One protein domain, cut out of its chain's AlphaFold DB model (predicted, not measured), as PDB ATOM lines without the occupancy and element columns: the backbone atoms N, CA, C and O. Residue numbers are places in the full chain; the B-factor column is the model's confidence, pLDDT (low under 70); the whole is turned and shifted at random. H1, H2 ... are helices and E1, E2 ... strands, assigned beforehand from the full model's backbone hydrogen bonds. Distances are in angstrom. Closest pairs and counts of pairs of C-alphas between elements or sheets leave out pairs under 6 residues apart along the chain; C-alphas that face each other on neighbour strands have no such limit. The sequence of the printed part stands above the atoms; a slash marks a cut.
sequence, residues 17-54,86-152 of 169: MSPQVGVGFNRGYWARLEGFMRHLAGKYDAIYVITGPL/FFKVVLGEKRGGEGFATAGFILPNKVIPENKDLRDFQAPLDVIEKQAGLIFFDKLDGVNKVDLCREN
ATOM      1  N   MET A  17     108.617 202.612 131.786       97.31
ATOM      2  CA  MET A  17     107.814 201.454 132.173       97.31
ATOM      3  C   MET A  17     108.565 200.150 131.930       97.31
ATOM      4  O   MET A  17     109.265 199.968 130.939       97.31
ATOM      5  N   SER A  18     108.360 199.193 132.830       97.50
ATOM      6  CA  SER A  18     108.846 197.825 132.682       97.50
ATOM      7  C   SER A  18     107.784 196.854 133.198       97.50
ATOM      8  O   SER A  18     107.148 197.155 134.211       97.50
ATOM      9  N   PRO A  19     107.589 195.675 132.575       98.31
ATOM     10  CA  PRO A  19     106.615 194.702 133.059       98.31
ATOM     11  C   PRO A  19     106.887 194.274 134.506       98.31
ATOM     12  O   PRO A  19     107.955 193.748 134.833       98.31
ATOM     13  N   GLN A  20     105.902 194.477 135.376       98.31
ATOM     14  CA  GLN A  20     105.984 194.176 136.803       98.31
ATOM     15  C   GLN A  20     104.808 193.316 137.245       98.31
ATOM     16  O   GLN A  20     103.672 193.512 136.808       98.31
ATOM     17  N   VAL A  21     105.056 192.401 138.184       98.12
ATOM     18  CA  VAL A  21     103.970 191.709 138.883       98.12
ATOM     19  C   VAL A  21     103.098 192.739 139.607       98.12
ATOM     20  O   VAL A  21     103.587 193.596 140.341       98.12
ATOM     21  N   GLY A  22     101.784 192.672 139.381       96.88
ATOM     22  CA  GLY A  22     100.832 193.666 139.876       96.88
ATOM     23  C   GLY A  22     100.614 193.596 141.390       96.88
ATOM     24  O   GLY A  22     101.209 194.354 142.153       96.88
ATOM     25  N   VAL A  23      99.695 192.731 141.833       96.75
ATOM     26  CA  VAL A  23      99.364 192.570 143.264       96.75
ATOM     27  C   VAL A  23     100.551 191.954 144.001       96.75
ATOM     28  O   VAL A  23     101.130 190.983 143.527       96.75
ATOM     29  N   GLY A  24     100.914 192.516 145.156       94.69
ATOM     30  CA  GLY A  24     101.978 191.978 146.010       94.69
ATOM     31  C   GLY A  24     103.410 192.324 145.582       94.69
ATOM     32  O   GLY A  24     104.340 192.014 146.323       94.69
ATOM     33  N   PHE A  25     103.603 192.996 144.440       97.94
ATOM     34  CA  PHE A  25     104.890 193.583 144.049       97.94
ATOM     35  C   PHE A  25     104.741 195.071 143.717       97.94
ATOM     36  O   PHE A  25     104.928 195.872 144.633       97.94
ATOM     37  N   ASN A  26     104.329 195.452 142.496       97.44
ATOM     38  CA  ASN A  26     104.129 196.861 142.119       97.44
ATOM     39  C   ASN A  26     103.109 197.546 143.049       97.44
ATOM     40  O   ASN A  26     103.430 198.481 143.780       97.44
ATOM     41  N   ARG A  27     101.897 196.979 143.140       96.12
ATOM     42  CA  ARG A  27     100.829 197.410 144.064       96.12
ATOM     43  C   ARG A  27     101.018 196.793 145.454       96.12
ATOM     44  O   ARG A  27     100.123 196.128 145.970       96.12
ATOM     45  N   GLY A  28     102.215 196.925 146.016       96.19
ATOM     46  CA  GLY A  28     102.588 196.293 147.278       96.19
ATOM     47  C   GLY A  28     103.990 196.685 147.732       96.19
ATOM     48  O   GLY A  28     104.242 197.842 148.066       96.19
ATOM     49  N   TYR A  29     104.898 195.709 147.774       97.62
ATOM     50  CA  TYR A  29     106.246 195.880 148.319       97.62
ATOM     51  C   TYR A  29     107.054 196.978 147.604       97.62
ATOM     52  O   TYR A  29     107.719 197.777 148.262       97.62
ATOM     53  N   TRP A  30     106.948 197.070 146.276       98.00
ATOM     54  CA  TRP A  30     107.641 198.078 145.473       98.00
ATOM     55  C   TRP A  30     107.150 199.499 145.777       98.00
ATOM     56  O   TRP A  30     107.960 200.367 146.093       98.00
ATOM     57  N   ALA A  31     105.832 199.723 145.820       97.12
ATOM     58  CA  ALA A  31     105.254 201.012 146.210       97.12
ATOM     59  C   ALA A  31     105.645 201.437 147.641       97.12
ATOM     60  O   ALA A  31     105.863 202.622 147.912       97.12
ATOM     61  N   ARG A  32     105.765 200.477 148.572       96.88
ATOM     62  CA  ARG A  32     106.258 200.731 149.937       96.88
ATOM     63  C   ARG A  32     107.732 201.131 149.936       96.88
ATOM     64  O   ARG A  32     108.092 202.067 150.645       96.88
ATOM     65  N   LEU A  33     108.561 200.473 149.123       97.50
ATOM     66  CA  LEU A  33     109.962 200.845 148.926       97.50
ATOM     67  C   LEU A  33     110.094 202.255 148.332       97.50
ATOM     68  O   LEU A  33     110.893 203.050 148.814       97.50
ATOM     69  N   GLU A  34     109.270 202.616 147.353       96.94
ATOM     70  CA  GLU A  34     109.211 203.990 146.833       96.94
ATOM     71  C   GLU A  34     108.761 204.994 147.904       96.94
ATOM     72  O   GLU A  34     109.275 206.108 147.973       96.94
ATOM     73  N   GLY A  35     107.837 204.591 148.782       95.81
ATOM     74  CA  GLY A  35     107.446 205.363 149.963       95.81
ATOM     75  C   GLY A  35     108.604 205.599 150.926       95.81
ATOM     76  O   GLY A  35     108.788 206.721 151.390       95.81
ATOM     77  N   PHE A  36     109.417 204.576 151.174       96.00
ATOM     78  CA  PHE A  36     110.634 204.703 151.968       96.00
ATOM     79  C   PHE A  36     111.626 205.691 151.335       96.00
ATOM     80  O   PHE A  36     112.122 206.564 152.041       96.00
ATOM     81  N   MET A  37     111.837 205.648 150.014       96.25
ATOM     82  CA  MET A  37     112.701 206.623 149.326       96.25
ATOM     83  C   MET A  37     112.191 208.063 149.483       96.25
ATOM     84  O   MET A  37     112.976 208.967 149.760       96.25
ATOM     85  N   ARG A  38     110.870 208.281 149.395       94.81
ATOM     86  CA  ARG A  38     110.260 209.595 149.675       94.81
ATOM     87  C   ARG A  38     110.466 210.036 151.124       94.81
ATOM     88  O   ARG A  38     110.695 211.213 151.371       94.81
ATOM     89  N   HIS A  39     110.412 209.108 152.080       93.94
ATOM     90  CA  HIS A  39     110.670 209.408 153.491       93.94
ATOM     91  C   HIS A  39     112.123 209.826 153.743       93.94
ATOM     92  O   HIS A  39     112.377 210.704 154.567       93.94
ATOM     93  N   LEU A  40     113.082 209.244 153.014       94.62
ATOM     94  CA  LEU A  40     114.490 209.642 153.100       94.62
ATOM     95  C   LEU A  40     114.715 211.099 152.667       94.62
ATOM     96  O   LEU A  40     115.566 211.762 153.253       94.62
ATOM     97  N   ALA A  41     113.919 211.630 151.732       92.38
ATOM     98  CA  ALA A  41     114.016 213.033 151.311       92.38
ATOM     99  C   ALA A  41     113.704 214.028 152.446       92.38
ATOM    100  O   ALA A  41     114.124 215.174 152.395       92.38
ATOM    101  N   GLY A  42     113.010 213.591 153.505       92.31
ATOM    102  CA  GLY A  42     112.821 214.393 154.717       92.31
ATOM    103  C   GLY A  42     113.998 214.340 155.696       92.31
ATOM    104  O   GLY A  42     113.998 215.083 156.674       92.31
ATOM    105  N   LYS A  43     114.984 213.458 155.486       92.94
ATOM    106  CA  LYS A  43     116.115 213.221 156.404       92.94
ATOM    107  C   LYS A  43     117.466 213.696 155.872       92.94
ATOM    108  O   LYS A  43     118.326 214.035 156.677       92.94
ATOM    109  N   TYR A  44     117.641 213.710 154.559       95.69
ATOM    110  CA  TYR A  44     118.864 214.116 153.863       95.69
ATOM    111  C   TYR A  44     118.637 215.456 153.154       95.69
ATOM    112  O   TYR A  44     117.487 215.800 152.885       95.69
ATOM    113  N   ASP A  45     119.705 216.203 152.862       96.12
ATOM    114  CA  ASP A  45     119.594 217.465 152.110       96.12
ATOM    115  C   ASP A  45     119.228 217.192 150.643       96.12
ATOM    116  O   ASP A  45     118.423 217.909 150.049       96.12
ATOM    117  N   ALA A  46     119.749 216.095 150.086       96.00
ATOM    118  CA  ALA A  46     119.376 215.583 148.774       96.00
ATOM    119  C   ALA A  46     119.337 214.049 148.762       96.00
ATOM    120  O   ALA A  46     120.100 213.378 149.463       96.00
ATOM    121  N   ILE A  47     118.450 213.487 147.935       97.06
ATOM    122  CA  ILE A  47     118.360 212.050 147.664       97.06
ATOM    123  C   ILE A  47     118.409 211.829 146.153       97.06
ATOM    124  O   ILE A  47     117.596 212.380 145.413       97.06
ATOM    125  N   TYR A  48     119.304 210.949 145.716       97.88
ATOM    126  CA  TYR A  48     119.419 210.492 144.337       97.88
ATOM    127  C   TYR A  48     119.070 209.007 144.289       97.88
ATOM    128  O   TYR A  48     119.652 208.208 145.024       97.88
ATOM    129  N   VAL A  49     118.111 208.627 143.442       98.25
ATOM    130  CA  VAL A  49     117.662 207.234 143.310       98.25
ATOM    131  C   VAL A  49     117.812 206.783 141.869       98.25
ATOM    132  O   VAL A  49     117.246 207.391 140.967       98.25
ATOM    133  N   ILE A  50     118.518 205.675 141.667       98.62
ATOM    134  CA  ILE A  50     118.640 204.999 140.376       98.62
ATOM    135  C   ILE A  50     117.873 203.684 140.476       98.62
ATOM    136  O   ILE A  50     118.035 202.921 141.426       98.62
ATOM    137  N   THR A  51     116.987 203.440 139.517       98.69
ATOM    138  CA  THR A  51     116.123 202.257 139.472       98.69
ATOM    139  C   THR A  51     116.265 201.598 138.112       98.69
ATOM    140  O   THR A  51     116.286 202.295 137.102       98.69
ATOM    141  N   GLY A  52     116.305 200.269 138.069       98.56
ATOM    142  CA  GLY A  52     116.341 199.561 136.796       98.56
ATOM    143  C   GLY A  52     115.998 198.075 136.892       98.56
ATOM    144  O   GLY A  52     115.930 197.516 137.993       98.56
ATOM    145  N   PRO A  53     115.734 197.430 135.746       98.69
ATOM    146  CA  PRO A  53     115.512 195.992 135.662       98.69
ATOM    147  C   PRO A  53     116.825 195.196 135.754       98.69
ATOM    148  O   PRO A  53     117.898 195.698 135.434       98.69
ATOM    149  N   LEU A  54     116.724 193.924 136.147       98.81
ATOM    150  CA  LEU A  54     117.816 192.946 136.133       98.81
ATOM    151  C   LEU A  54     117.367 191.611 135.528       98.81
ATOM    152  O   LEU A  54     116.255 191.115 135.770       98.81
ATOM    153  N   PHE A  86     114.324 193.683 139.964       98.88
ATOM    154  CA  PHE A  86     114.584 195.112 139.863       98.88
ATOM    155  C   PHE A  86     115.602 195.508 140.918       98.88
ATOM    156  O   PHE A  86     115.637 194.910 141.997       98.88
ATOM    157  N   PHE A  87     116.386 196.537 140.628       98.81
ATOM    158  CA  PHE A  87     117.220 197.183 141.624       98.81
ATOM    159  C   PHE A  87     116.724 198.586 141.953       98.81
ATOM    160  O   PHE A  87     116.118 199.268 141.123       98.81
ATOM    161  N   LYS A  88     117.035 199.025 143.173       98.69
ATOM    162  CA  LYS A  88     117.117 200.445 143.516       98.69
ATOM    163  C   LYS A  88     118.444 200.701 144.203       98.69
ATOM    164  O   LYS A  88     118.796 199.988 145.138       98.69
ATOM    165  N   VAL A  89     119.142 201.733 143.765       98.56
ATOM    166  CA  VAL A  89     120.317 202.274 144.440       98.56
ATOM    167  C   VAL A  89     119.979 203.691 144.873       98.56
ATOM    168  O   VAL A  89     119.422 204.462 144.095       98.56
ATOM    169  N   VAL A  90     120.278 204.017 146.126       98.44
ATOM    170  CA  VAL A  90     120.032 205.333 146.711       98.44
ATOM    171  C   VAL A  90     121.331 205.920 147.246       98.44
ATOM    172  O   VAL A  90     122.100 205.226 147.911       98.44
ATOM    173  N   LEU A  91     121.544 207.203 146.965       98.12
ATOM    174  CA  LEU A  91     122.564 208.057 147.561       98.12
ATOM    175  C   LEU A  91     121.858 209.193 148.297       98.12
ATOM    176  O   LEU A  91     121.047 209.902 147.705       98.12
ATOM    177  N   GLY A  92     122.171 209.358 149.574       97.56
ATOM    178  CA  GLY A  92     121.741 210.497 150.371       97.56
ATOM    179  C   GLY A  92     122.910 211.406 150.704       97.56
ATOM    180  O   GLY A  92     123.920 210.947 151.237       97.56
ATOM    181  N   GLU A  93     122.756 212.691 150.413       96.88
ATOM    182  CA  GLU A  93     123.656 213.752 150.860       96.88
ATOM    183  C   GLU A  93     123.277 214.149 152.287       96.88
ATOM    184  O   GLU A  93     122.152 214.587 152.556       96.88
ATOM    185  N   LYS A  94     124.180 213.894 153.236       94.94
ATOM    186  CA  LYS A  94     123.917 214.131 154.655       94.94
ATOM    187  C   LYS A  94     123.807 215.626 154.926       94.94
ATOM    188  O   LYS A  94     124.471 216.438 154.286       94.94
ATOM    189  N   ARG A  95     122.980 215.964 155.917       92.75
ATOM    190  CA  ARG A  95     122.708 217.354 156.280       92.75
ATOM    191  C   ARG A  95     123.982 218.115 156.608       92.75
ATOM    192  O   ARG A  95     124.853 217.580 157.287       92.75
ATOM    193  N   GLY A  96     124.067 219.361 156.154       90.19
ATOM    194  CA  GLY A  96     125.185 220.243 156.497       90.19
ATOM    195  C   GLY A  96     126.532 219.801 155.913       90.19
ATOM    196  O   GLY A  96     127.573 220.201 156.428       90.19
ATOM    197  N   GLY A  97     126.525 218.978 154.858       86.69
ATOM    198  CA  GLY A  97     127.744 218.541 154.173       86.69
ATOM    199  C   GLY A  97     128.531 217.452 154.908       86.69
ATOM    200  O   GLY A  97     129.713 217.263 154.632       86.69
ATOM    201  N   GLU A  98     127.902 216.697 155.815       90.31
ATOM    202  CA  GLU A  98     128.532 215.614 156.597       90.31
ATOM    203  C   GLU A  98     128.839 214.330 155.786       90.31
ATOM    204  O   GLU A  98     128.935 213.226 156.334       90.31
ATOM    205  N   GLY A  99     128.986 214.452 154.467       94.56
ATOM    206  CA  GLY A  99     129.273 213.352 153.551       94.56
ATOM    207  C   GLY A  99     128.024 212.660 153.011       94.56
ATOM    208  O   GLY A  99     126.957 213.256 152.883       94.56
ATOM    209  N   PHE A 100     128.170 211.384 152.652       97.06
ATOM    210  CA  PHE A 100     127.162 210.653 151.890       97.06
ATOM    211  C   PHE A 100     126.829 209.305 152.521       97.06
ATOM    212  O   PHE A 100     127.702 208.632 153.069       97.06
ATOM    213  N   ALA A 101     125.577 208.882 152.373       97.19
ATOM    214  CA  ALA A 101     125.117 207.543 152.713       97.19
ATOM    215  C   ALA A 101     124.577 206.831 151.469       97.19
ATOM    216  O   ALA A 101     123.904 207.451 150.647       97.19
ATOM    217  N   THR A 102     124.826 205.529 151.332       97.69
ATOM    218  CA  THR A 102     124.324 204.735 150.200       97.69
ATOM    219  C   THR A 102     123.700 203.422 150.636       97.69
ATOM    220  O   THR A 102     124.158 202.804 151.594       97.69
ATOM    221  N   ALA A 103     122.697 202.961 149.892       98.25
ATOM    222  CA  ALA A 103     122.211 201.587 149.964       98.25
ATOM    223  C   ALA A 103     121.773 201.095 148.582       98.25
ATOM    224  O   ALA A 103     121.310 201.869 147.743       98.25
ATOM    225  N   GLY A 104     121.910 199.791 148.367       98.44
ATOM    226  CA  GLY A 104     121.462 199.096 147.172       98.44
ATOM    227  C   GLY A 104     120.504 197.973 147.538       98.44
ATOM    228  O   GLY A 104     120.693 197.304 148.553       98.44
ATOM    229  N   PHE A 105     119.480 197.757 146.718       98.75
ATOM    230  CA  PHE A 105     118.486 196.709 146.922       98.75
ATOM    231  C   PHE A 105     118.233 195.953 145.622       98.75
ATOM    232  O   PHE A 105     118.083 196.589 144.580       98.75
ATOM    233  N   ILE A 106     118.126 194.623 145.688       98.81
ATOM    234  CA  ILE A 106     117.718 193.752 144.576       98.81
ATOM    235  C   ILE A 106     116.454 193.000 144.988       98.81
ATOM    236  O   ILE A 106     116.474 192.174 145.899       98.81
ATOM    237  N   LEU A 107     115.343 193.258 144.297       98.62
ATOM    238  CA  LEU A 107     114.054 192.642 144.587       98.62
ATOM    239  C   LEU A 107     113.609 191.753 143.420       98.62
ATOM    240  O   LEU A 107     113.653 192.189 142.269       98.62
ATOM    241  N   PRO A 108     113.141 190.521 143.674       98.62
ATOM    242  CA  PRO A 108     112.606 189.666 142.622       98.62
ATOM    243  C   PRO A 108     111.282 190.220 142.088       98.62
ATOM    244  O   PRO A 108     110.429 190.630 142.873       98.62
ATOM    245  N   ASN A 109     111.080 190.168 140.768       98.69
ATOM    246  CA  ASN A 109     109.830 190.565 140.109       98.69
ATOM    247  C   ASN A 109     108.739 189.501 140.331       98.69
ATOM    248  O   ASN A 109     108.364 188.748 139.432       98.69
ATOM    249  N   LYS A 110     108.305 189.359 141.584       98.44
ATOM    250  CA  LYS A 110     107.315 188.388 142.061       98.44
ATOM    251  C   LYS A 110     106.638 188.924 143.317       98.44
ATOM    252  O   LYS A 110     107.123 189.873 143.920       98.44
ATOM    253  N   VAL A 111     105.556 188.280 143.749       98.31
ATOM    254  CA  VAL A 111     104.902 188.604 145.027       98.31
ATOM    255  C   VAL A 111     105.906 188.495 146.180       98.31
ATOM    256  O   VAL A 111     106.550 187.455 146.345       98.31
ATOM    257  N   ILE A 112     106.015 189.553 146.985       97.81
ATOM    258  CA  ILE A 112     106.838 189.577 148.196       97.81
ATOM    259  C   ILE A 112     105.909 189.714 149.410       97.81
ATOM    260  O   ILE A 112     105.127 190.668 149.461       97.81
ATOM    261  N   PRO A 113     105.974 188.791 150.393       95.12
ATOM    262  CA  PRO A 113     105.196 188.899 151.622       95.12
ATOM    263  C   PRO A 113     105.445 190.224 152.347       95.12
ATOM    264  O   PRO A 113     106.581 190.680 152.461       95.12
ATOM    265  N   GLU A 114     104.391 190.839 152.877       90.69
ATOM    266  CA  GLU A 114     104.484 192.178 153.474       90.69
ATOM    267  C   GLU A 114     105.394 192.251 154.704       90.69
ATOM    268  O   GLU A 114     105.946 193.316 154.989       90.69
ATOM    269  N   ASN A 115     105.543 191.131 155.413       91.44
ATOM    270  CA  ASN A 115     106.363 190.992 156.612       91.44
ATOM    271  C   ASN A 115     107.852 190.761 156.315       91.44
ATOM    272  O   ASN A 115     108.632 190.643 157.257       91.44
ATOM    273  N   LYS A 116     108.256 190.661 155.041       95.75
ATOM    274  CA  LYS A 116     109.673 190.555 154.690       95.75
ATOM    275  C   LYS A 116     110.408 191.854 155.000       95.75
ATOM    276  O   LYS A 116     109.953 192.928 154.603       95.75
ATOM    277  N   ASP A 117     111.546 191.739 155.678       95.38
ATOM    278  CA  ASP A 117     112.424 192.872 155.970       95.38
ATOM    279  C   ASP A 117     113.061 193.379 154.669       95.38
ATOM    280  O   ASP A 117     113.421 192.587 153.799       95.38
ATOM    281  N   LEU A 118     113.192 194.697 154.517       96.62
ATOM    282  CA  LEU A 118     113.856 195.284 153.355       96.62
ATOM    283  C   LEU A 118     115.343 194.917 153.319       96.62
ATOM    284  O   LEU A 118     115.914 194.775 152.238       96.62
ATOM    285  N   ARG A 119     115.966 194.738 154.490       96.31
ATOM    286  CA  ARG A 119     117.376 194.356 154.620       96.31
ATOM    287  C   ARG A 119     117.662 192.971 154.036       96.31
ATOM    288  O   ARG A 119     118.771 192.762 153.558       96.31
ATOM    289  N   ASP A 120     116.667 192.078 153.959       97.06
ATOM    290  CA  ASP A 120     116.792 190.791 153.247       97.06
ATOM    291  C   ASP A 120     117.103 190.982 151.749       97.06
ATOM    292  O   ASP A 120     117.604 190.068 151.094       97.06
ATOM    293  N   PHE A 121     116.776 192.153 151.195       98.19
ATOM    294  CA  PHE A 121     116.994 192.510 149.795       98.19
ATOM    295  C   PHE A 121     118.170 193.468 149.600       98.19
ATOM    296  O   PHE A 121     118.432 193.864 148.462       98.19
ATOM    297  N   GLN A 122     118.860 193.872 150.673       98.25
ATOM    298  CA  GLN A 122     120.014 194.756 150.569       98.25
ATOM    299  C   GLN A 122     121.173 194.016 149.890       98.25
ATOM    300  O   GLN A 122     121.500 192.883 150.237       98.25
ATOM    301  N   ALA A 123     121.803 194.672 148.923       97.88
ATOM    302  CA  ALA A 123     122.970 194.167 148.219       97.88
ATOM    303  C   ALA A 123     124.062 195.247 148.173       97.88
ATOM    304  O   ALA A 123     123.741 196.436 148.070       97.88
ATOM    305  N   PRO A 124     125.348 194.857 148.229       97.50
ATOM    306  CA  PRO A 124     126.448 195.775 147.956       97.50
ATOM    307  C   PRO A 124     126.297 196.446 146.585       97.50
ATOM    308  O   PRO A 124     125.846 195.811 145.629       97.50
ATOM    309  N   LEU A 125     126.689 197.719 146.478       97.12
ATOM    310  CA  LEU A 125     126.603 198.464 145.216       97.12
ATOM    311  C   LEU A 125     127.417 197.783 144.110       97.12
ATOM    312  O   LEU A 125     126.890 197.610 143.017       97.12
ATOM    313  N   ASP A 126     128.619 197.288 144.421       96.75
ATOM    314  CA  ASP A 126     129.490 196.608 143.453       96.75
ATOM    315  C   ASP A 126     128.852 195.328 142.886       96.75
ATOM    316  O   ASP A 126     129.079 194.959 141.733       96.75
ATOM    317  N   VAL A 127     128.021 194.643 143.677       98.19
ATOM    318  CA  VAL A 127     127.233 193.500 143.205       98.19
ATOM    319  C   VAL A 127     126.166 193.971 142.221       98.19
ATOM    320  O   VAL A 127     126.023 193.365 141.163       98.19
ATOM    321  N   ILE A 128     125.434 195.044 142.531       98.56
ATOM    322  CA  ILE A 128     124.395 195.574 141.635       98.56
ATOM    323  C   ILE A 128     125.021 196.071 140.329       98.56
ATOM    324  O   ILE A 128     124.513 195.734 139.267       98.56
ATOM    325  N   GLU A 129     126.139 196.792 140.391       98.50
ATOM    326  CA  GLU A 129     126.900 197.264 139.226       98.50
ATOM    327  C   GLU A 129     127.307 196.111 138.307       98.50
ATOM    328  O   GLU A 129     127.004 196.131 137.112       98.50
ATOM    329  N   LYS A 130     127.893 195.043 138.870       98.25
ATOM    330  CA  LYS A 130     128.269 193.832 138.119       98.25
ATOM    331  C   LYS A 130     127.070 193.155 137.454       98.25
ATOM    332  O   LYS A 130     127.204 192.656 136.342       98.25
ATOM    333  N   GLN A 131     125.917 193.104 138.125       97.81
ATOM    334  CA  GLN A 131     124.710 192.474 137.574       97.81
ATOM    335  C   GLN A 131     123.977 193.365 136.559       97.81
ATOM    336  O   GLN A 131     123.318 192.846 135.661       97.81
ATOM    337  N   ALA A 132     124.059 194.689 136.711       97.94
ATOM    338  CA  ALA A 132     123.395 195.658 135.845       97.94
ATOM    339  C   ALA A 132     124.241 196.055 134.626       97.94
ATOM    340  O   ALA A 132     123.686 196.540 133.644       97.94
ATOM    341  N   GLY A 133     125.566 195.878 134.684       97.81
ATOM    342  CA  GLY A 133     126.487 196.424 133.686       97.81
ATOM    343  C   GLY A 133     126.551 197.953 133.728       97.81
ATOM    344  O   GLY A 133     126.688 198.590 132.688       97.81
ATOM    345  N   LEU A 134     126.399 198.541 134.918       98.12
ATOM    346  CA  LEU A 134     126.359 199.987 135.152       98.12
ATOM    347  C   LEU A 134     127.401 200.385 136.198       98.12
ATOM    348  O   LEU A 134     127.849 199.544 136.971       98.12
ATOM    349  N   ILE A 135     127.733 201.673 136.237       97.62
ATOM    350  CA  ILE A 135     128.525 202.295 137.303       97.62
ATOM    351  C   ILE A 135     127.647 203.369 137.944       97.62
ATOM    352  O   ILE A 135     127.046 204.181 137.234       97.62
ATOM    353  N   PHE A 136     127.535 203.363 139.269       97.50
ATOM    354  CA  PHE A 136     126.712 204.319 140.003       97.50
ATOM    355  C   PHE A 136     127.581 205.309 140.774       97.50
ATOM    356  O   PHE A 136     128.466 204.924 141.529       97.50
ATOM    357  N   PHE A 137     127.260 206.600 140.663       96.00
ATOM    358  CA  PHE A 137     127.912 207.678 141.423       96.00
ATOM    359  C   PHE A 137     129.443 207.748 141.257       96.00
ATOM    360  O   PHE A 137     130.137 208.142 142.193       96.00
ATOM    361  N   ASP A 138     129.943 207.434 140.062       94.81
ATOM    362  CA  ASP A 138     131.352 207.527 139.639       94.81
ATOM    363  C   ASP A 138     132.026 208.863 140.006       94.81
ATOM    364  O   ASP A 138     133.176 208.917 140.438       94.81
ATOM    365  N   LYS A 139     131.284 209.972 139.937       95.00
ATOM    366  CA  LYS A 139     131.761 211.306 140.350       95.00
ATOM    367  C   LYS A 139     132.122 211.416 141.833       95.00
ATOM    368  O   LYS A 139     132.695 212.423 142.240       95.00
ATOM    369  N   LEU A 140     131.754 210.429 142.647       93.88
ATOM    370  CA  LEU A 140     132.068 210.358 144.068       93.88
ATOM    371  C   LEU A 140     133.099 209.261 144.377       93.88
ATOM    372  O   LEU A 140     133.226 208.871 145.541       93.88
ATOM    373  N   ASP A 141     133.818 208.732 143.392       91.06
ATOM    374  CA  ASP A 141     134.888 207.765 143.639       91.06
ATOM    375  C   ASP A 141     135.938 208.324 144.614       91.06
ATOM    376  O   ASP A 141     136.288 209.503 144.600       91.06
ATOM    377  N   GLY A 142     136.394 207.479 145.543       89.50
ATOM    378  CA  GLY A 142     137.296 207.880 146.631       89.50
ATOM    379  C   GLY A 142     136.634 208.648 147.786       89.50
ATOM    380  O   GLY A 142     137.247 208.799 148.841       89.50
ATOM    381  N   VAL A 143     135.374 209.078 147.650       93.31
ATOM    382  CA  VAL A 143     134.608 209.674 148.755       93.31
ATOM    383  C   VAL A 143     133.988 208.570 149.604       93.31
ATOM    384  O   VAL A 143     133.222 207.747 149.093       93.31
ATOM    385  N   ASN A 144     134.269 208.586 150.909       90.75
ATOM    386  CA  ASN A 144     133.680 207.643 151.857       90.75
ATOM    387  C   ASN A 144     132.148 207.772 151.886       90.75
ATOM    388  O   ASN A 144     131.609 208.866 152.065       90.75
ATOM    389  N   LYS A 145     131.459 206.638 151.735       93.94
ATOM    390  CA  LYS A 145     129.998 206.529 151.785       93.94
ATOM    391  C   LYS A 145     129.638 205.554 152.887       93.94
ATOM    392  O   LYS A 145     130.070 204.403 152.864       93.94
ATOM    393  N   VAL A 146     128.856 206.006 153.857       95.62
ATOM    394  CA  VAL A 146     128.370 205.124 154.921       95.62
ATOM    395  C   VAL A 146     127.188 204.292 154.429       95.62
ATOM    396  O   VAL A 146     126.486 204.666 153.489       95.62
ATOM    397  N   ASP A 147     126.949 203.150 155.065       96.00
ATOM    398  CA  ASP A 147     125.767 202.337 154.782       96.00
ATOM    399  C   ASP A 147     124.509 203.040 155.312       96.00
ATOM    400  O   ASP A 147     124.325 203.201 156.522       96.00
ATOM    401  N   LEU A 148     123.620 203.425 154.395       96.25
ATOM    402  CA  LEU A 148     122.375 204.118 154.715       96.25
ATOM    403  C   LEU A 148     121.488 203.293 155.656       96.25
ATOM    404  O   LEU A 148     120.799 203.878 156.494       96.25
ATOM    405  N   CYS A 149     121.531 201.960 155.577       94.81
ATOM    406  CA  CYS A 149     120.768 201.065 156.449       94.81
ATOM    407  C   CYS A 149     121.415 200.811 157.815       94.81
ATOM    408  O   CYS A 149     120.802 200.156 158.661       94.81
ATOM    409  N   ARG A 150     122.615 201.341 158.079       91.06
ATOM    410  CA  ARG A 150     123.152 201.437 159.448       91.06
ATOM    411  C   ARG A 150     122.646 202.685 160.160       91.06
ATOM    412  O   ARG A 150     122.332 202.614 161.342       91.06
ATOM    413  N   GLU A 151     122.530 203.798 159.440       87.25
ATOM    414  CA  GLU A 151     122.019 205.067 159.981       87.25
ATOM    415  C   GLU A 151     120.483 205.124 160.008       87.25
ATOM    416  O   GLU A 151     119.883 205.833 160.816       87.25
ATOM    417  N   ASN A 152     119.825 204.352 159.142       84.94
ATOM    418  CA  ASN A 152     118.377 204.215 159.088       84.94
ATOM    419  C   ASN A 152     117.983 202.769 159.364       84.94
ATOM    420  O   ASN A 152     118.614 201.833 158.889       84.94
TER     421      ASN A 152
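This is residues 17 to 54 and 86 to 152 of the 169 residues of an uncharacterized protein of Phytophthora sojae (strain P6497) (UniProt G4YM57). What is the main picture? A twisted sheet of three long strands, E1, E2 and E3, makes the middle of three layers: H1 covers one face, the shorter H3 the other. The short strand E4 extends the sheet beside one end of E3, with H4 directly after it, and H2 sits beside E3 at the sheet's level. What is the make-up? The printed part has 105 residues, with four named helices and four named strands that follow along the chain as H1 E1 E2 E3 H2 H3 E4 H4, of mixed class; the sheet is mixed, in order E1 E2 E3 E4. How large is it? It is compact and rounded, with a radius of gyration of the C-alphas of 13.9 A and spans of 40 by 30 by 24 A.

How does H1 stand to the sheet? H1, residues 29 to 40, is on the sheet of E1, residues 46 to 54, E2, 86 to 93, E3, 100 to 108, and E4, 145 to 147, at a height over the sheet of 9.7 A. It lies over E2 and runs along it at 4 degrees on the local plane; only just is it not over E1 too, on which 2 of its C-alphas fall. How do the strands pair? E1 and E2 are antiparallel, with N 48 and O 91 at 2.8 A, and so are E2 and E3, a hairpin, with N 88 and O 105 at 3.0 A. E3 and E4 are parallel, with N 102 and O 146 at 2.9 A; E3, H2, H3 and E4 form a strand-helix-strand unit, two parallel neighbour strands with helices between, its crossover right-handed. Where are the other helices? H3, residues 125 to 132, is on the opposite face from H1 at a height over the sheet of 8.6 A, its closest C-alphas to E3 being those of Leu 125 and Gly 104, 5.5 A apart. H2, residues 118 to 121, stands at the sheet's level, while H4, residues 148 to 151, is on the same face as H1. What of the helix backbones? Every O i to N i+4 pair is within hydrogen-bond range in H1 and H3; H2 and H4 are too short for such a pair.

Where does H1 begin? C-alpha 29 is at (106.246, 195.880, 148.319), and H1 is 16.7 A long. How long are the strands? E1 measures 26.0 A, E2 23.5 A and E3 27.2 A. Where does H4 end? C-alpha 151 is at (122.019, 205.067, 159.981).

Is there a cut? Residues 55 to 85 are not printed, and C-alphas 54 and 86 are 5.4 A apart across the cut. Which link is long? The link from H3 to E4 is long, with 12 residues. Is confidence low anywhere? No printed residue is under 70.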